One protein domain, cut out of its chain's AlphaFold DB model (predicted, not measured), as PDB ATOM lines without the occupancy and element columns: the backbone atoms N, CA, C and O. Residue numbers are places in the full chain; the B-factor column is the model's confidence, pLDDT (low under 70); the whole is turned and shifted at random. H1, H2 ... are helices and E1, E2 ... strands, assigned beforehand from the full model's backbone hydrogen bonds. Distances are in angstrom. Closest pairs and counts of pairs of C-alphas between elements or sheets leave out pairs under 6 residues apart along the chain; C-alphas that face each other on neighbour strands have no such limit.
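This is residues 4 to 138 of the 142 residues of an uncharacterized protein of Bacteroides sp. OF04-15BH (UniProt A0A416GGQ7). Three antiparallel sheets follow one another in a row along a long axis: first a long, twisted hairpin of E1 and E2 with short E3 at its side, then two four-stranded sheets, E4 to E7 and E8 to E11, stacked loosely and only partly face to face. The turn of the long hairpin sticks out at one end, small H2 lies beyond the last sheet at the other, and H1 joins the two four-stranded sheets. The printed part has 135 residues, with eleven named strands and two named helices in the order E1 to E7, H1, E8 to E11, H2; the sheets run E1 E2 E3, E4 E5 E6 E7 and E8 E9 E10 E11. The class is mostly strand, and the whole is loose, with a radius of gyration of the C-alphas of 17.9 A, and elongated, spanning 63 by 38 by 21 A.

E1, residues 4 to 17, and E2, residues 20 to 35, form an antiparallel hairpin at 165 degrees, with N 11 and O 28 2.8 A apart. E2 bends by 50 degrees at residue 23. E3, residues 43 to 46, is antiparallel to E2 at 143 degrees, with N 33 and O 43 2.8 A apart. These three strands are a meander, each strand the antiparallel neighbour of the one before. The second meander holds E4, residues 57 to 62, E5, residues 66 to 71, E6, residues 74 to 79, and E7, residues 84 to 89. Within hydrogen-bond range are N 61 and O 68 of E4 and E5, 2.9 A, N 69 and O 76 of E5 and E6, 2.9 A, and N 75 and O 88 of E6 and E7, 2.8 A. The closest C-alphas of E1 and E4 are those of Asn 5 and Ile 62, 7.1 A apart, while E3 and E4 are apart. The third meander holds E8, residues 95 to 99, E9, residues 103 to 108, E10, residues 111 to 116, and E11, residues 121 to 126. Its pairs include N 97 and O 105, 2.9 A, N 106 and O 113, 3.0 A, and N 112 and O 125, 2.8 A. The closest C-alphas of E4 and E8 are those of Ile 61 and Ile 99, 7.6 A apart. E5 and E9 are near each other, while E6 and E10 are apart. H1, residues 90 to 93, only grazes the sheet E4 to E7. It is on the sheet E8 to E11 at a height over the sheet of 8.3 A; its closest C-alpha to E9 is Val 93, 5.7 A from that of Cys 106. H2, residues 129 to 136, is not on any of the three sheets. In H2 every O i to N i+4 pair is within hydrogen-bond range; H1 is too short for such a pair.

E1 begins at C-alpha 4, (36.690, 32.172, 39.758), and is 40.4 A long; E2 is 42.1 A and E3 10.3 A. E4 begins at C-alpha 57, (32.671, 47.562, 52.188). E4 to E7 measure 14.8, 16.3, 16.4 and 14.7 A, H1 5.6 A, and E8 to E11 11.5, 16.6, 16.3 and 13.9 A. H2, 10.7 A long, ends at C-alpha 136, (18.461, 41.118, 29.082).

The two C-alphas farthest apart are those of Leu 18 and Ala 134, 64.9 A. The printed part has no cut and no long link; E2 to E3, with 7 residues between them, and E3 to E4, with 10, are short links, and the others are tight. The mean pLDDT of the printed part is 89.5; residue 20 and residues 137 to 138 are under 70.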
ATOM      1  N   LYS A   4      37.754  33.021  39.216       93.81
ATOM      2  CA  LYS A   4      36.690  32.172  39.758       93.81
ATOM      3  C   LYS A   4      36.027  32.817  40.964       93.81
ATOM      4  O   LYS A   4      34.826  32.679  41.160       93.81
ATOM      5  N   ASN A   5      36.835  33.405  41.843       94.81
ATOM      6  CA  ASN A   5      36.364  33.995  43.084       94.81
ATOM      7  C   ASN A   5      37.364  35.032  43.598       94.81
ATOM      8  O   ASN A   5      38.575  34.853  43.449       94.81
ATOM      9  N   VAL A   6      36.851  36.043  44.290       96.12
ATOM     10  CA  VAL A   6      37.634  37.012  45.052       96.12
ATOM     11  C   VAL A   6      37.085  37.039  46.471       96.12
ATOM     12  O   VAL A   6      35.884  37.178  46.684       96.12
ATOM     13  N   LYS A   7      37.960  36.894  47.463       94.38
ATOM     14  CA  LYS A   7      37.587  37.013  48.873       94.38
ATOM     15  C   LYS A   7      38.300  38.204  49.487       94.38
ATOM     16  O   LYS A   7      39.525  38.242  49.509       94.38
ATOM     17  N   ILE A   8      37.530  39.139  50.037       91.69
ATOM     18  CA  ILE A   8      38.073  40.275  50.782       91.69
ATOM     19  C   ILE A   8      38.167  39.905  52.261       91.69
ATOM     20  O   ILE A   8      37.174  39.519  52.883       91.69
ATOM     21  N   SER A   9      39.365  40.022  52.825       90.00
ATOM     22  CA  SER A   9      39.649  39.749  54.232       90.00
ATOM     23  C   SER A   9      40.313  40.961  54.879       90.00
ATOM     24  O   SER A   9      41.076  41.674  54.237       90.00
ATOM     25  N   MET A  10      40.041  41.182  56.165       87.88
ATOM     26  CA  MET A  10      40.699  42.216  56.967       87.88
ATOM     27  C   MET A  10      41.725  41.558  57.881       87.88
ATOM     28  O   MET A  10      41.362  40.961  58.900       87.88
ATOM     29  N   LEU A  11      43.005  41.640  57.522       87.94
ATOM     30  CA  LEU A  11      44.076  41.115  58.361       87.94
ATOM     31  C   LEU A  11      44.284  42.038  59.558       87.94
ATOM     32  O   LEU A  11      44.617  43.210  59.411       87.94
ATOM     33  N   LYS A  12      44.088  41.499  60.759       87.19
ATOM     34  CA  LYS A  12      44.255  42.227  62.015       87.19
ATOM     35  C   LYS A  12      45.709  42.159  62.466       87.19
ATOM     36  O   LYS A  12      46.226  41.068  62.693       87.19
ATOM     37  N   TYR A  13      46.336  43.305  62.703       83.25
ATOM     38  CA  TYR A  13      47.679  43.366  63.276       83.25
ATOM     39  C   TYR A  13      47.746  44.383  64.416       83.25
ATOM     40  O   TYR A  13      46.967  45.331  64.501       83.25
ATOM     41  N   GLY A  14      48.635  44.118  65.371       81.56
ATOM     42  CA  GLY A  14      48.895  45.015  66.490       81.56
ATOM     43  C   GLY A  14      50.221  45.718  66.285       81.56
ATOM     44  O   GLY A  14      51.225  45.031  66.132       81.56
ATOM     45  N   ALA A  15      50.234  47.045  66.334       78.19
ATOM     46  CA  ALA A  15      51.475  47.795  66.446       78.19
ATOM     47  C   ALA A  15      51.624  48.344  67.861       78.19
ATOM     48  O   ALA A  15      50.698  48.937  68.423       78.19
ATOM     49  N   THR A  16      52.818  48.167  68.406       78.19
ATOM     50  CA  THR A  16      53.256  48.796  69.646       78.19
ATOM     51  C   THR A  16      54.473  49.636  69.298       78.19
ATOM     52  O   THR A  16      55.335  49.185  68.546       78.19
ATOM     53  N   SER A  17      54.547  50.860  69.809       75.69
ATOM     54  CA  SER A  17      55.728  51.707  69.623       75.69
ATOM     55  C   SER A  17      56.266  52.134  70.979       75.69
ATOM     56  O   SER A  17      55.503  52.257  71.932       75.69
ATOM     57  N   LEU A  18      57.565  52.424  71.059       76.19
ATOM     58  CA  LEU A  18      58.183  52.941  72.286       76.19
ATOM     59  C   LEU A  18      57.529  54.254  72.767       76.19
ATOM     60  O   LEU A  18      57.514  54.526  73.960       76.19
ATOM     61  N   LYS A  19      56.946  55.041  71.850       76.25
ATOM     62  CA  LYS A  19      56.238  56.298  72.155       76.25
ATOM     63  C   LYS A  19      54.784  56.098  72.597       76.25
ATOM     64  O   LYS A  19      54.247  56.939  73.302       76.25
ATOM     65  N   ASN A  20      54.152  55.003  72.183       65.56
ATOM     66  CA  ASN A  20      52.786  54.631  72.546       65.56
ATOM     67  C   ASN A  20      52.773  53.146  72.942       65.56
ATOM     68  O   ASN A  20      52.561  52.287  72.078       65.56
ATOM     69  N   PRO A  21      53.003  52.833  74.233       73.19
ATOM     70  CA  PRO A  21      53.094  51.456  74.719       73.19
ATOM     71  C   PRO A  21      51.745  50.723  74.698       73.19
ATOM     72  O   PRO A  21      51.700  49.497  74.788       73.19
ATOM     73  N   LYS A  22      50.626  51.446  74.537       78.38
ATOM     74  CA  LYS A  22      49.319  50.833  74.279       78.38
ATOM     75  C   LYS A  22      49.284  50.277  72.853       78.38
ATOM     76  O   LYS A  22      49.417  51.025  71.887       78.38
ATOM     77  N   ARG A  23      49.054  48.965  72.735       77.06
ATOM     78  CA  ARG A  23      48.874  48.260  71.457       77.06
ATOM     79  C   ARG A  23      47.743  48.909  70.654       77.06
ATOM     80  O   ARG A  23      46.584  48.850  71.065       77.06
ATOM     81  N   LYS A  24      48.065  49.466  69.487       80.38
ATOM     82  CA  LYS A  24      47.072  49.916  68.506       80.38
ATOM     83  C   LYS A  24      46.737  48.754  67.578       80.38
ATOM     84  O   LYS A  24      47.636  48.113  67.034       80.38
ATOM     85  N   VAL A  25      45.450  48.464  67.417       80.62
ATOM     86  CA  VAL A  25      44.962  47.486  66.438       80.62
ATOM     87  C   VAL A  25      44.742  48.201  65.112       80.62
ATOM     88  O   VAL A  25      44.108  49.253  65.089       80.62
ATOM     89  N   MET A  26      45.258  47.622  64.034       78.94
ATOM     90  CA  MET A  26      45.035  48.055  62.656       78.94
ATOM     91  C   MET A  26      44.486  46.888  61.835       78.94
ATOM     92  O   MET A  26      44.673  45.717  62.202       78.94
ATOM     93  N   TYR A  27      43.802  47.215  60.742       83.50
ATOM     94  CA  TYR A  27      43.229  46.243  59.819       83.50
ATOM     95  C   TYR A  27      43.719  46.527  58.407       83.50
ATOM     96  O   TYR A  27      43.572  47.636  57.912       83.50
ATOM     97  N   LEU A  28      44.286  45.513  57.759       86.81
ATOM     98  CA  LEU A  28      44.741  45.598  56.379       86.81
ATOM     99  C   LEU A  28      43.736  44.881  55.470       86.81
ATOM    100  O   LEU A  28      43.588  43.662  55.611       86.81
ATOM    101  N   PRO A  29      43.055  45.582  54.547       90.69
ATOM    102  CA  PRO A  29      42.227  44.927  53.547       90.69
ATOM    103  C   PRO A  29      43.106  44.166  52.547       90.69
ATOM    104  O   PRO A  29      44.070  44.695  51.992       90.69
ATOM    105  N   VAL A  30      42.759  42.908  52.309       92.69
ATOM    106  CA  VAL A  30      43.461  42.005  51.393       92.69
ATOM    107  C   VAL A  30      42.438  41.311  50.507       92.69
ATOM    108  O   VAL A  30      41.431  40.811  51.014       92.69
ATOM    109  N   ALA A  31      42.698  41.255  49.200       94.44
ATOM    110  CA  ALA A  31      41.926  40.424  48.280       94.44
ATOM    111  C   ALA A  31      42.683  39.135  47.958       94.44
ATOM    112  O   ALA A  31      43.822  39.156  47.493       94.44
ATOM    113  N   GLU A  32      42.022  38.006  48.181       95.50
ATOM    114  CA  GLU A  32      42.475  36.681  47.774       95.50
ATOM    115  C   GLU A  32      41.758  36.288  46.481       95.50
ATOM    116  O   GLU A  32      40.546  36.060  46.476       95.50
ATOM    117  N   ILE A  33      42.505  36.195  45.385       95.69
ATOM    118  CA  ILE A  33      42.001  35.867  44.054       95.69
ATOM    119  C   ILE A  33      42.239  34.380  43.791       95.69
ATOM    120  O   ILE A  33      43.361  33.869  43.887       95.69
ATOM    121  N   THR A  34      41.165  33.674  43.451       95.00
ATOM    122  CA  THR A  34      41.205  32.296  42.958       95.00
ATOM    123  C   THR A  34      40.802  32.290  41.492       95.00
ATOM    124  O   THR A  34      39.772  32.854  41.134       95.00
ATOM    125  N   TYR A  35      41.586  31.621  40.655       94.38
ATOM    126  CA  TYR A  35      41.365  31.557  39.213       94.38
ATOM    127  C   TYR A  35      40.604  30.286  38.809       94.38
ATOM    128  O   TYR A  35      40.585  29.294  39.545       94.38
ATOM    129  N   LEU A  36      39.955  30.315  37.643       91.88
ATOM    130  CA  LEU A  36      39.240  29.162  37.076       91.88
ATOM    131  C   LEU A  36      40.197  28.016  36.729       91.88
ATOM    132  O   LEU A  36      39.889  26.840  36.931       91.88
ATOM    133  N   GLU A  37      41.388  28.362  36.252       90.88
ATOM    134  CA  GLU A  37      42.444  27.410  35.940       90.88
ATOM    135  C   GLU A  37      43.086  26.875  37.219       90.88
ATOM    136  O   GLU A  37      43.828  27.573  37.906       90.88
ATOM    137  N   LYS A  38      42.865  25.587  37.503       79.31
ATOM    138  CA  LYS A  38      43.373  24.919  38.715       79.31
ATOM    139  C   LYS A  38      44.898  24.973  38.877       79.31
ATOM    140  O   LYS A  38      45.385  24.825  39.991       79.31
ATOM    141  N   LYS A  39      45.643  25.140  37.777       84.25
ATOM    142  CA  LYS A  39      47.113  25.225  37.785       84.25
ATOM    143  C   LYS A  39      47.627  26.618  38.164       84.25
ATOM    144  O   LYS A  39      48.772  26.723  38.597       84.25
ATOM    145  N   LYS A  40      46.818  27.674  38.010       84.62
ATOM    146  CA  LYS A  40      47.212  29.036  38.387       84.62
ATOM    147  C   LYS A  40      47.129  29.155  39.908       84.62
ATOM    148  O   LYS A  40      46.097  28.863  40.513       84.62
ATOM    149  N   ALA A  41      48.237  29.550  40.528       87.75
ATOM    150  CA  ALA A  41      48.297  29.729  41.971       87.75
ATOM    151  C   ALA A  41      47.308  30.812  42.422       87.75
ATOM    152  O   ALA A  41      47.050  31.783  41.707       87.75
ATOM    153  N   LYS A  42      46.767  30.653  43.634       91.50
ATOM    154  CA  LYS A  42      46.011  31.726  44.285       91.50
ATOM    155  C   LYS A  42      46.914  32.945  44.447       91.50
ATOM    156  O   LYS A  42      48.086  32.798  44.793       91.50
ATOM    157  N   LYS A  43      46.352  34.132  44.240       93.06
ATOM    158  CA  LYS A  43      47.064  35.403  44.402       93.06
ATOM    159  C   LYS A  43      46.467  36.170  45.570       93.06
ATOM    160  O   LYS A  43      45.256  36.158  45.759       93.06
ATOM    161  N   SER A  44      47.316  36.812  46.360       93.81
ATOM    162  CA  SER A  44      46.895  37.696  47.442       93.81
ATOM    163  C   SER A  44      47.442  39.084  47.162       93.81
ATOM    164  O   SER A  44      48.634  39.223  46.877       93.81
ATOM    165  N   ILE A  45      46.573  40.089  47.193       93.94
ATOM    166  CA  ILE A  45      46.938  41.485  46.959       93.94
ATOM    167  C   ILE A  45      46.560  42.336  48.166       93.94
ATOM    168  O   ILE A  45      45.514  42.148  48.789       93.94
ATOM    169  N   ASN A  46      47.422  43.296  48.484       90.12
ATOM    170  CA  ASN A  46      47.143  44.307  49.490       90.12
ATOM    171  C   ASN A  46      46.293  45.418  48.860       90.12
ATOM    172  O   ASN A  46      46.688  45.988  47.846       90.12
ATOM    173  N   LEU A  47      45.152  45.733  49.468       89.12
ATOM    174  CA  LEU A  47      44.252  46.804  49.034       89.12
ATOM    175  C   LEU A  47      44.529  48.099  49.814       89.12
ATOM    176  O   LEU A  47      43.614  48.782  50.279       89.12
ATOM    177  N   SER A  48      45.807  48.410  50.024       76.94
ATOM    178  CA  SER A  48      46.227  49.588  50.777       76.94
ATOM    179  C   SER A  48      45.617  50.847  50.165       76.94
ATOM    180  O   SER A  48      45.760  51.076  48.967       76.94
ATOM    181  N   GLY A  49      44.960  51.664  50.988       76.25
ATOM    182  CA  GLY A  49      44.304  52.895  50.544       76.25
ATOM    183  C   GLY A  49      42.798  52.782  50.294       76.25
ATOM    184  O   GLY A  49      42.176  53.820  50.109       76.25
ATOM    185  N   LEU A  50      42.193  51.584  50.353       83.62
ATOM    186  CA  LEU A  50      40.729  51.442  50.295       83.62
ATOM    187  C   LEU A  50      40.069  51.960  51.579       83.62
ATOM    188  O   LEU A  50      39.459  53.021  51.617       83.62
ATOM    189  N   THR A  51      40.184  51.180  52.652       81.00
ATOM    190  CA  THR A  51      39.690  51.498  53.988       81.00
ATOM    191  C   THR A  51      40.083  50.377  54.943       81.00
ATOM    192  O   THR A  51      40.120  49.207  54.568       81.00
ATOM    193  N   GLU A  52      40.351  50.720  56.198       78.75
ATOM    194  CA  GLU A  52      40.592  49.736  57.258       78.75
ATOM    195  C   GLU A  52      39.285  49.303  57.953       78.75
ATOM    196  O   GLU A  52      39.280  48.380  58.770       78.75
ATOM    197  N   ASN A  53      38.153  49.958  57.655       81.19
ATOM    198  CA  ASN A  53      36.875  49.675  58.303       81.19
ATOM    199  C   ASN A  53      35.957  48.848  57.392       81.19
ATOM    200  O   ASN A  53      35.423  49.325  56.390       81.19
ATOM    201  N   LYS A  54      35.704  47.603  57.815       78.88
ATOM    202  CA  LYS A  54      34.836  46.641  57.120       78.88
ATOM    203  C   LYS A  54      33.428  47.184  56.835       78.88
ATOM    204  O   LYS A  54      32.838  46.779  55.844       78.88
ATOM    205  N   GLN A  55      32.893  48.078  57.669       84.69
ATOM    206  CA  GLN A  55      31.539  48.631  57.498       84.69
ATOM    207  C   GLN A  55      31.367  49.419  56.196       84.69
ATOM    208  O   GLN A  55      30.254  49.532  55.695       84.69
ATOM    209  N   TYR A  56      32.458  49.946  55.642       87.62
ATOM    210  CA  TYR A  56      32.423  50.701  54.395       87.62
ATOM    211  C   TYR A  56      32.475  49.813  53.151       87.62
ATOM    212  O   TYR A  56      32.219  50.310  52.059       87.62
ATOM    213  N   HIS A  57      32.758  48.513  53.293       87.75
ATOM    214  CA  HIS A  57      32.671  47.562  52.188       87.75
ATOM    215  C   HIS A  57      31.209  47.197  51.941       87.75
ATOM    216  O   HIS A  57      30.592  46.492  52.740       87.75
ATOM    217  N   LYS A  58      30.670  47.667  50.817       90.50
ATOM    218  CA  LYS A  58      29.258  47.505  50.456       90.50
ATOM    219  C   LYS A  58      29.004  46.335  49.512       90.50
ATOM    220  O   LYS A  58      27.894  45.817  49.485       90.50
ATOM    221  N   GLY A  59      30.002  45.910  48.740       91.88
ATOM    222  CA  GLY A  59      29.812  44.824  47.783       91.88
ATOM    223  C   GLY A  59      31.056  44.461  46.985       91.88
ATOM    224  O   GLY A  59      32.088  45.132  47.057       91.88
ATOM    225  N   LEU A  60      30.926  43.376  46.227       95.06
ATOM    226  CA  LEU A  60      31.955  42.822  45.359       95.06
ATOM    227  C   LEU A  60      31.299  42.338  44.064       95.06
ATOM    228  O   LEU A  60      30.342  41.566  44.112       95.06
ATOM    229  N   ILE A  61      31.834  42.776  42.931       95.56
ATOM    230  CA  ILE A  61      31.466  42.320  41.587       95.56
ATOM    231  C   ILE A  61      32.646  41.527  41.042       95.56
ATOM    232  O   ILE A  61      33.792  41.953  41.188       95.56
ATOM    233  N   ILE A  62      32.378  40.389  40.411       96.12
ATOM    234  CA  ILE A  62      33.409  39.532  39.825       96.12
ATOM    235  C   ILE A  62      33.021  39.279  38.372       96.12
ATOM    236  O   ILE A  62      32.029  38.600  38.117       96.12
ATOM    237  N   GLY A  63      33.796  39.837  37.445       94.38
ATOM    238  CA  GLY A  63      33.768  39.456  36.038       94.38
ATOM    239  C   GLY A  63      34.802  38.366  35.747       94.38
ATOM    240  O   GLY A  63      35.487  37.871  36.645       94.38
ATOM    241  N   MET A  64      34.952  37.999  34.474       93.12
ATOM    242  CA  MET A  64      35.953  37.009  34.064       93.12
ATOM    243  C   MET A  64      37.369  37.573  34.222       93.12
ATOM    244  O   MET A  64      38.234  36.907  34.787       93.12
ATOM    245  N   ASN A  65      37.596  38.808  33.766       92.62
ATOM    246  CA  ASN A  65      38.936  39.407  33.675       92.62
ATOM    247  C   ASN A  65      39.141  40.606  34.616       92.62
ATOM    248  O   ASN A  65      40.180  41.261  34.571       92.62
ATOM    249  N   TYR A  66      38.161  40.894  35.472       95.75
ATOM    250  CA  TYR A  66      38.190  42.018  36.400       95.75
ATOM    251  C   TYR A  66      37.369  41.714  37.653       95.75
ATOM    252  O   TYR A  66      36.546  40.795  37.689       95.75
ATOM    253  N   PHE A  67      37.567  42.516  38.688       97.00
ATOM    254  CA  PHE A  67      36.665  42.566  39.831       97.00
ATOM    255  C   PHE A  67      36.548  43.999  40.341       97.00
ATOM    256  O   PHE A  67      37.453  44.817  40.170       97.00
ATOM    257  N   VAL A  68      35.421  44.303  40.976       96.88
ATOM    258  CA  VAL A  68      35.127  45.639  41.501       96.88
ATOM    259  C   VAL A  68      34.771  45.533  42.968       96.88
ATOM    260  O   VAL A  68      33.895  44.755  43.347       96.88
ATOM    261  N   ILE A  69      35.427  46.339  43.796       95.88
ATOM    262  CA  ILE A  69      35.097  46.465  45.212       95.88
ATOM    263  C   ILE A  69      34.322  47.764  45.396       95.88
ATOM    264  O   ILE A  69      34.825  48.845  45.095       95.88
ATOM    265  N   HIS A  70      33.097  47.657  45.907       94.94
ATOM    266  CA  HIS A  70      32.286  48.814  46.264       94.94
ATOM    267  C   HIS A  70      32.610  49.223  47.702       94.94
ATOM    268  O   HIS A  70      32.286  48.496  48.650       94.94
ATOM    269  N   VAL A  71      33.250  50.380  47.860       93.56
ATOM    270  CA  VAL A  71      33.586  50.972  49.158       93.56
ATOM    271  C   VAL A  71      32.998  52.369  49.235       93.56
ATOM    272  O   VAL A  71      33.227  53.183  48.354       93.56
ATOM    273  N   ASN A  72      32.253  52.674  50.298       91.56
ATOM    274  CA  ASN A  72      31.589  53.972  50.455       91.56
ATOM    275  C   ASN A  72      30.724  54.351  49.243       91.56
ATOM    276  O   ASN A  72      29.691  53.729  49.018       91.56
ATOM    277  N   GLU A  73      31.097  55.393  48.510       92.38
ATOM    278  CA  GLU A  73      30.415  55.865  47.302       92.38
ATOM    279  C   GLU A  73      31.298  55.658  46.071       92.38
ATOM    280  O   GLU A  73      31.163  56.369  45.079       92.38
ATOM    281  N   GLU A  74      32.232  54.708  46.139       95.44
ATOM    282  CA  GLU A  74      33.241  54.473  45.119       95.44
ATOM    283  C   GLU A  74      33.292  53.001  44.699       95.44
ATOM    284  O   GLU A  74      33.225  52.067  45.506       95.44
ATOM    285  N   TYR A  75      33.439  52.802  43.398       96.31
ATOM    286  CA  TYR A  75      33.767  51.535  42.772       96.31
ATOM    287  C   TYR A  75      35.258  51.526  42.454       96.31
ATOM    288  O   TYR A  75      35.718  52.274  41.592       96.31
ATOM    289  N   HIS A  76      36.007  50.669  43.143       96.12
ATOM    290  CA  HIS A  76      37.422  50.431  42.875       96.12
ATOM    291  C   HIS A  76      37.553  49.231  41.948       96.12
ATOM    292  O   HIS A  76      37.152  48.122  42.312       96.12
ATOM    293  N   ILE A  77      38.088  49.461  40.755       96.19
ATOM    294  CA  ILE A  77      38.111  48.490  39.663       96.19
ATOM    295  C   ILE A  77      39.523  47.938  39.532       96.19
ATOM    296  O   ILE A  77      40.498  48.695  39.532       96.19
ATOM    297  N   TYR A  78      39.620  46.617  39.449       95.81
ATOM    298  CA  TYR A  78      40.873  45.883  39.379       95.81
ATOM    299  C   TYR A  78      40.850  44.913  38.209       95.81
ATOM    300  O   TYR A  78      39.856  44.219  37.992       95.81
ATOM    301  N   ASN A  79      41.978  44.800  37.516       93.75
ATOM    302  CA  ASN A  79      42.168  43.769  36.502       93.75
ATOM    303  C   ASN A  79      42.391  42.375  37.130       93.75
ATOM    304  O   ASN A  79      42.487  42.224  38.352       93.75
ATOM    305  N   GLU A  80      42.524  41.339  36.297       91.69
ATOM    306  CA  GLU A  80      42.726  39.951  36.748       91.69
ATOM    307  C   GLU A  80      43.977  39.723  37.614       91.69
ATOM    308  O   GLU A  80      44.058  38.766  38.399       91.69
ATOM    309  N   ASP A  81      44.956  40.615  37.489       89.06
ATOM    310  CA  ASP A  81      46.186  40.603  38.264       89.06
ATOM    311  C   ASP A  81      46.053  41.326  39.601       89.06
ATOM    312  O   ASP A  81      46.989  41.280  40.407       89.06
ATOM    313  N   GLY A  82      44.911  41.952  39.869       90.94
ATOM    314  CA  GLY A  82      44.695  42.711  41.089       90.94
ATOM    315  C   GLY A  82      45.348  44.089  41.081       90.94
ATOM    316  O   GLY A  82      45.551  44.673  42.142       90.94
ATOM    317  N   THR A  83      45.693  44.611  39.906       92.81
ATOM    318  CA  THR A  83      46.136  46.001  39.758       92.81
ATOM    319  C   THR A  83      44.906  46.885  39.646       92.81
ATOM    320  O   THR A  83      44.029  46.606  38.829       92.81
ATOM    321  N   GLN A  84      44.831  47.939  40.460       94.56
ATOM    322  CA  GLN A  84      43.729  48.893  40.378       94.56
ATOM    323  C   GLN A  84      43.849  49.693  39.081       94.56
ATOM    324  O   GLN A  84      44.832  50.405  38.886       94.56
ATOM    325  N   THR A  85      42.856  49.578  38.210       95.31
ATOM    326  CA  THR A  85      42.825  50.284  36.927       95.31
ATOM    327  C   THR A  85      42.122  51.629  37.057       95.31
ATOM    328  O   THR A  85      42.545  52.604  36.437       95.31
ATOM    329  N   LYS A  86      41.068  51.711  37.883       95.62
ATOM    330  CA  LYS A  86      40.239  52.918  37.990       95.62
ATOM    331  C   LYS A  86      39.464  53.002  39.303       95.62
ATOM    332  O   LYS A  86      39.240  52.000  39.979       95.62
ATOM    333  N   ILE A  87      39.043  54.219  39.638       95.50
ATOM    334  CA  ILE A  87      38.048  54.509  40.675       95.50
ATOM    335  C   ILE A  87      36.909  55.276  40.005       95.50
ATOM    336  O   ILE A  87      37.163  56.248  39.289       95.50
ATOM    337  N   LEU A  88      35.669  54.853  40.237       95.19
ATOM    338  CA  LEU A  88      34.465  55.552  39.785       95.19
ATOM    339  C   LEU A  88      33.598  55.930  40.979       95.19
ATOM    340  O   LEU A  88      33.460  55.150  41.916       95.19
ATOM    341  N   LYS A  89      32.957  57.098  40.925       95.62
ATOM    342  CA  LYS A  89      31.937  57.462  41.910       95.62
ATOM    343  C   LYS A  89      30.638  56.729  41.596       95.62
ATOM    344  O   LYS A  89      30.119  56.847  40.488       95.62
ATOM    345  N   ALA A  90      30.078  56.036  42.580       93.94
ATOM    346  CA  ALA A  90      28.798  55.350  42.461       93.94
ATOM    347  C   ALA A  90      27.656  56.322  42.130       93.94
ATOM    348  O   ALA A  90      26.749  55.971  41.391       93.94
ATOM    349  N   SER A  91      27.732  57.575  42.588       94.38
ATOM    350  CA  SER A  91      26.760  58.623  42.250       94.38
ATOM    351  C   SER A  91      26.791  59.088  40.789       94.38
ATOM    352  O   SER A  91      25.868  59.783  40.373       94.38
ATOM    353  N   ALA A  92      27.829  58.736  40.020       92.75
ATOM    354  CA  ALA A  92      27.957  59.105  38.609       92.75
ATOM    355  C   ALA A  92      27.412  58.042  37.641       92.75
ATOM    356  O   ALA A  92      27.170  58.352  36.480       92.75
ATOM    357  N   VAL A  93      27.287  56.791  38.100       94.56
ATOM    358  CA  VAL A  93      26.882  55.648  37.259       94.56
ATOM    359  C   VAL A  93      25.727  54.841  37.853       94.56
ATOM    360  O   VAL A  93      25.091  54.059  37.151       94.56
ATOM    361  N   GLY A  94      25.438  55.022  39.141       94.44
ATOM    362  CA  GLY A  94      24.421  54.291  39.883       94.44
ATOM    363  C   GLY A  94      24.842  52.873  40.267       94.44
ATOM    364  O   GLY A  94      26.029  52.565  40.370       94.44
ATOM    365  N   ALA A  95      23.859  52.013  40.536       93.81
ATOM    366  CA  ALA A  95      24.097  50.668  41.055       93.81
ATOM    367  C   ALA A  95      24.352  49.654  39.925       93.81
ATOM    368  O   ALA A  95      23.726  49.760  38.870       93.81
ATOM    369  N   PRO A  96      25.217  48.644  40.131       94.12
ATOM    370  CA  PRO A  96      25.407  47.557  39.176       94.12
ATOM    371  C   PRO A  96      24.129  46.717  39.063       94.12
ATOM    372  O   PRO A  96      23.595  46.268  40.077       94.12
ATOM    373  N   ILE A  97      23.668  46.481  37.836       93.50
ATOM    374  CA  ILE A  97      22.468  45.675  37.551       93.50
ATOM    375  C   ILE A  97      22.754  44.459  36.666       93.50
ATOM    376  O   ILE A  97      21.953  43.532  36.620       93.50
ATOM    377  N   TYR A  98      23.900  44.436  35.981       93.25
ATOM    378  CA  TYR A  98      24.303  43.330  35.119       93.25
ATOM    379  C   TYR A  98      25.820  43.169  35.108       93.25
ATOM    380  O   TYR A  98      26.560  44.154  35.165       93.25
ATOM    381  N   ILE A  99      26.282  41.922  35.039       93.69
ATOM    382  CA  ILE A  99      27.699  41.557  35.068       93.69
ATOM    383  C   ILE A  99      27.947  40.571  33.928       93.69
ATOM    384  O   ILE A  99      27.331  39.508  33.886       93.69
ATOM    385  N   ALA A 100      28.868  40.917  33.036       91.56
ATOM    386  CA  ALA A 100      29.383  40.048  31.989       91.56
ATOM    387  C   ALA A 100      30.862  39.713  32.238       91.56
ATOM    388  O   ALA A 100      31.453  40.038  33.271       91.56
ATOM    389  N   ALA A 101      31.462  38.992  31.292       90.56
ATOM    390  CA  ALA A 101      32.847  38.554  31.390       90.56
ATOM    391  C   ALA A 101      33.841  39.733  31.399       90.56
ATOM    392  O   ALA A 101      34.814  39.717  32.158       90.56
ATOM    393  N   ASP A 102      33.589  40.739  30.570       92.50
ATOM    394  CA  ASP A 102      34.498  41.830  30.208       92.50
ATOM    395  C   ASP A 102      33.901  43.230  30.429       92.50
ATOM    396  O   ASP A 102      34.601  44.229  30.273       92.50
ATOM    397  N   PHE A 103      32.636  43.314  30.842       94.25
ATOM    398  CA  PHE A 103      31.988  44.562  31.229       94.25
ATOM    399  C   PHE A 103      30.912  44.330  32.293       94.25
ATOM    400  O   PHE A 103      30.411  43.222  32.484       94.25
ATOM    401  N   PHE A 104      30.505  45.402  32.958       95.62
ATOM    402  CA  PHE A 104      29.307  45.448  33.790       95.62
ATOM    403  C   PHE A 104      28.475  46.669  33.424       95.62
ATOM    404  O   PHE A 104      28.975  47.628  32.837       95.62
ATOM    405  N   ILE A 105      27.191  46.621  33.763       95.62
ATOM    406  CA  ILE A 105      26.269  47.726  33.520       95.62
ATOM    407  C   ILE A 105      25.811  48.264  34.863       95.62
ATOM    408  O   ILE A 105      25.291  47.516  35.700       95.62
ATOM    409  N   CYS A 106      25.993  49.566  35.048       95.62
ATOM    410  CA  CYS A 106      25.389  50.304  36.145       95.62
ATOM    411  C   CYS A 106      24.192  51.107  35.648       95.62
ATOM    412  O   CYS A 106      24.162  51.553  34.498       95.62
ATOM    413  N   ARG A 107      23.214  51.294  36.530       94.19
ATOM    414  CA  ARG A 107      22.016  52.073  36.254       94.19
ATOM    415  C   ARG A 107      21.829  53.174  37.278       94.19
ATOM    416  O   ARG A 107      21.774  52.920  38.485       94.19
ATOM    417  N   GLN A 108      21.636  54.376  36.757       93.75
ATOM    418  CA  GLN A 108      21.215  55.556  37.490       93.75
ATOM    419  C   GLN A 108      19.932  56.081  36.854       93.75
ATOM    420  O   GLN A 108      19.960  56.613  35.748       93.75
ATOM    421  N   GLU A 109      18.804  55.908  37.545       90.38
ATOM    422  CA  GLU A 109      17.476  56.238  37.011       90.38
ATOM    423  C   GLU A 109      17.233  55.544  35.657       90.38
ATOM    424  O   GLU A 109      17.231  54.316  35.607       90.38
ATOM    425  N   ASN A 110      17.069  56.291  34.564       91.19
ATOM    426  CA  ASN A 110      16.870  55.735  33.219       91.19
ATOM    427  C   ASN A 110      18.165  55.647  32.401       91.19
ATOM    428  O   ASN A 110      18.124  55.264  31.234       91.19
ATOM    429  N   LYS A 111      19.313  55.992  32.994       94.31
ATOM    430  CA  LYS A 111      20.618  55.983  32.335       94.31
ATOM    431  C   LYS A 111      21.381  54.700  32.653       94.31
ATOM    432  O   LYS A 111      21.637  54.384  33.816       94.31
ATOM    433  N   TYR A 112      21.798  54.001  31.605       95.00
ATOM    434  CA  TYR A 112      22.552  52.752  31.659       95.00
ATOM    435  C   TYR A 112      23.975  53.004  31.173       95.00
ATOM    436  O   TYR A 112      24.180  53.429  30.036       95.00
ATOM    437  N   SER A 113      24.953  52.735  32.034       96.31
ATOM    438  CA  SER A 113      26.376  52.940  31.759       96.31
ATOM    439  C   SER A 113      27.067  51.592  31.605       96.31
ATOM    440  O   SER A 113      27.132  50.821  32.563       96.31
ATOM    441  N   TYR A 114      27.588  51.318  30.414       96.06
ATOM    442  CA  TYR A 114      28.385  50.131  30.118       96.06
ATOM    443  C   TYR A 114      29.835  50.432  30.467       96.06
ATOM    444  O   TYR A 114      30.446  51.327  29.876       96.06
ATOM    445  N   ILE A 115      30.374  49.696  31.431       96.88
ATOM    446  CA  ILE A 115      31.709  49.917  31.973       96.88
ATOM    447  C   ILE A 115      32.558  48.687  31.671       96.88
ATOM    448  O   ILE A 115      32.217  47.585  32.103       96.88
ATOM    449  N   ASN A 116      33.647  48.867  30.924       95.31
ATOM    450  CA  ASN A 116      34.563  47.773  30.591       95.31
ATOM    451  C   ASN A 116      35.408  47.327  31.804       95.31
ATOM    452  O   ASN A 116      35.374  47.935  32.879       95.31
ATOM    453  N   ALA A 117      36.181  46.257  31.622       93.50
ATOM    454  CA  ALA A 117      37.080  45.689  32.625       93.50
ATOM    455  C   ALA A 117      38.108  46.695  33.183       93.50
ATOM    456  O   ALA A 117      38.535  46.573  34.334       93.50
ATOM    457  N   GLU A 118      38.487  47.704  32.400       94.06
ATOM    458  CA  GLU A 118      39.412  48.767  32.791       94.06
ATOM    459  C   GLU A 118      38.730  49.872  33.612       94.06
ATOM    460  O   GLU A 118      39.414  50.648  34.286       94.06
ATOM    461  N   GLY A 119      37.397  49.924  33.621       92.44
ATOM    462  CA  GLY A 119      36.614  50.934  34.327       92.44
ATOM    463  C   GLY A 119      36.281  52.174  33.500       92.44
ATOM    464  O   GLY A 119      36.015  53.244  34.053       92.44
ATOM    465  N   GLU A 120      36.344  52.070  32.180       95.44
ATOM    466  CA  GLU A 120      35.940  53.111  31.245       95.44
ATOM    467  C   GLU A 120      34.478  52.936  30.854       95.44
ATOM    468  O   GLU A 120      34.022  51.830  30.570       95.44
ATOM    469  N   ILE A 121      33.749  54.049  30.827       95.69
ATOM    470  CA  ILE A 121      32.390  54.081  30.301       95.69
ATOM    471  C   ILE A 121      32.507  54.061  28.777       95.69
ATOM    472  O   ILE A 121      32.918  55.051  28.174       95.69
ATOM    473  N   VAL A 122      32.192  52.920  28.169       96.12
ATOM    474  CA  VAL A 122      32.313  52.713  26.716       96.12
ATOM    475  C   VAL A 122      31.024  53.046  25.970       96.12
ATOM    476  O   VAL A 122      31.053  53.337  24.777       96.12
ATOM    477  N   MET A 123      29.888  53.012  26.667       93.75
ATOM    478  CA  MET A 123      28.586  53.371  26.122       93.75
ATOM    479  C   MET A 123      27.670  53.848  27.244       93.75
ATOM    480  O   MET A 123      27.634  53.259  28.325       93.75
ATOM    481  N   GLU A 124      26.890  54.881  26.956       94.44
ATOM    482  CA  GLU A 124      25.778  55.309  27.793       94.44
ATOM    483  C   GLU A 124      24.508  55.308  26.953       94.44
ATOM    484  O   GLU A 124      24.517  55.748  25.799       94.44
ATOM    485  N   LYS A 125      23.418  54.795  27.519       93.00
ATOM    486  CA  LYS A 125      22.121  54.765  26.849       93.00
ATOM    487  C   LYS A 125      21.016  55.072  27.846       93.00
ATOM    488  O   LYS A 125      21.017  54.538  28.951       93.00
ATOM    489  N   GLU A 126      20.072  55.910  27.444       93.44
ATOM    490  CA  GLU A 126      18.809  56.053  28.160       93.44
ATOM    491  C   GLU A 126      17.816  55.018  27.643       93.44
ATOM    492  O   GLU A 126      17.673  54.854  26.430       93.44
ATOM    493  N   MET A 127      17.183  54.285  28.556       88.62
ATOM    494  CA  MET A 127      16.179  53.273  28.222       88.62
ATOM    495  C   MET A 127      15.095  53.211  29.289       88.62
ATOM    496  O   MET A 127      15.334  53.538  30.457       88.62
ATOM    497  N   THR A 128      13.912  52.744  28.906       89.50
ATOM    498  CA  THR A 128      12.872  52.392  29.878       89.50
ATOM    499  C   THR A 128      13.160  51.038  30.534       89.50
ATOM    500  O   THR A 128      14.048  50.290  30.116       89.50
ATOM    501  N   GLU A 129      12.408  50.712  31.586       84.38
ATOM    502  CA  GLU A 129      12.460  49.378  32.194       84.38
ATOM    503  C   GLU A 129      12.063  48.293  31.186       84.38
ATOM    504  O   GLU A 129      12.706  47.249  31.120       84.38
ATOM    505  N   GLU A 130      11.030  48.534  30.371       85.81
ATOM    506  CA  GLU A 130      10.549  47.525  29.422       85.81
ATOM    507  C   GLU A 130      11.600  47.194  28.356       85.81
ATOM    508  O   GLU A 130      11.768  46.031  27.986       85.81
ATOM    509  N   GLU A 131      12.336  48.203  27.885       86.25
ATOM    510  CA  GLU A 131      13.430  48.025  26.928       86.25
ATOM    511  C   GLU A 131      14.590  47.221  27.526       86.25
ATOM    512  O   GLU A 131      15.138  46.343  26.853       86.25
ATOM    513  N   TRP A 132      14.934  47.476  28.795       84.50
ATOM    514  CA  TRP A 132      15.935  46.696  29.522       84.50
ATOM    515  C   TRP A 132      15.532  45.220  29.620       84.50
ATOM    516  O   TRP A 132      16.311  44.339  29.240       84.50
ATOM    517  N   GLN A 133      14.294  44.949  30.041       84.50
ATOM    518  CA  GLN A 133      13.811  43.577  30.200       84.50
ATOM    519  C   GLN A 133      13.726  42.822  28.872       84.50
ATOM    520  O   GLN A 133      14.109  41.654  28.782       84.50
ATOM    521  N   ALA A 134      13.322  43.495  27.795       83.81
ATOM    522  CA  ALA A 134      13.306  42.892  26.466       83.81
ATOM    523  C   ALA A 134      14.709  42.495  25.963       83.81
ATOM    524  O   ALA A 134      14.819  41.554  25.166       83.81
ATOM    525  N   GLN A 135      15.753  43.207  26.402       79.81
ATOM    526  CA  GLN A 135      17.138  42.998  25.978       79.81
ATOM    527  C   GLN A 135      17.878  41.955  26.832       79.81
ATOM    528  O   GLN A 135      18.655  41.180  26.272       79.81
ATOM    529  N   PHE A 136      17.651  41.919  28.149       76.00
ATOM    530  CA  PHE A 136      18.461  41.118  29.082       76.00
ATOM    531  C   PHE A 136      17.692  40.035  29.857       76.00
ATOM    532  O   PHE A 136      18.336  39.161  30.433       76.00
ATOM    533  N   GLU A 137      16.354  40.035  29.849       68.31
ATOM    534  CA  GLU A 137      15.532  39.079  30.616       68.31
ATOM    535  C   GLU A 137      14.821  38.012  29.764       68.31
ATOM    536  O   GLU A 137      14.085  37.193  30.314       68.31
ATOM    537  N   LYS A 138      15.027  37.946  28.438       52.75
ATOM    538  CA  LYS A 138      14.404  36.866  27.651       52.75
ATOM    539  C   LYS A 138      14.955  35.498  28.085       52.75
ATOM    540  O   LYS A 138      16.147  35.257  27.896       52.75
TER     541      LYS A 138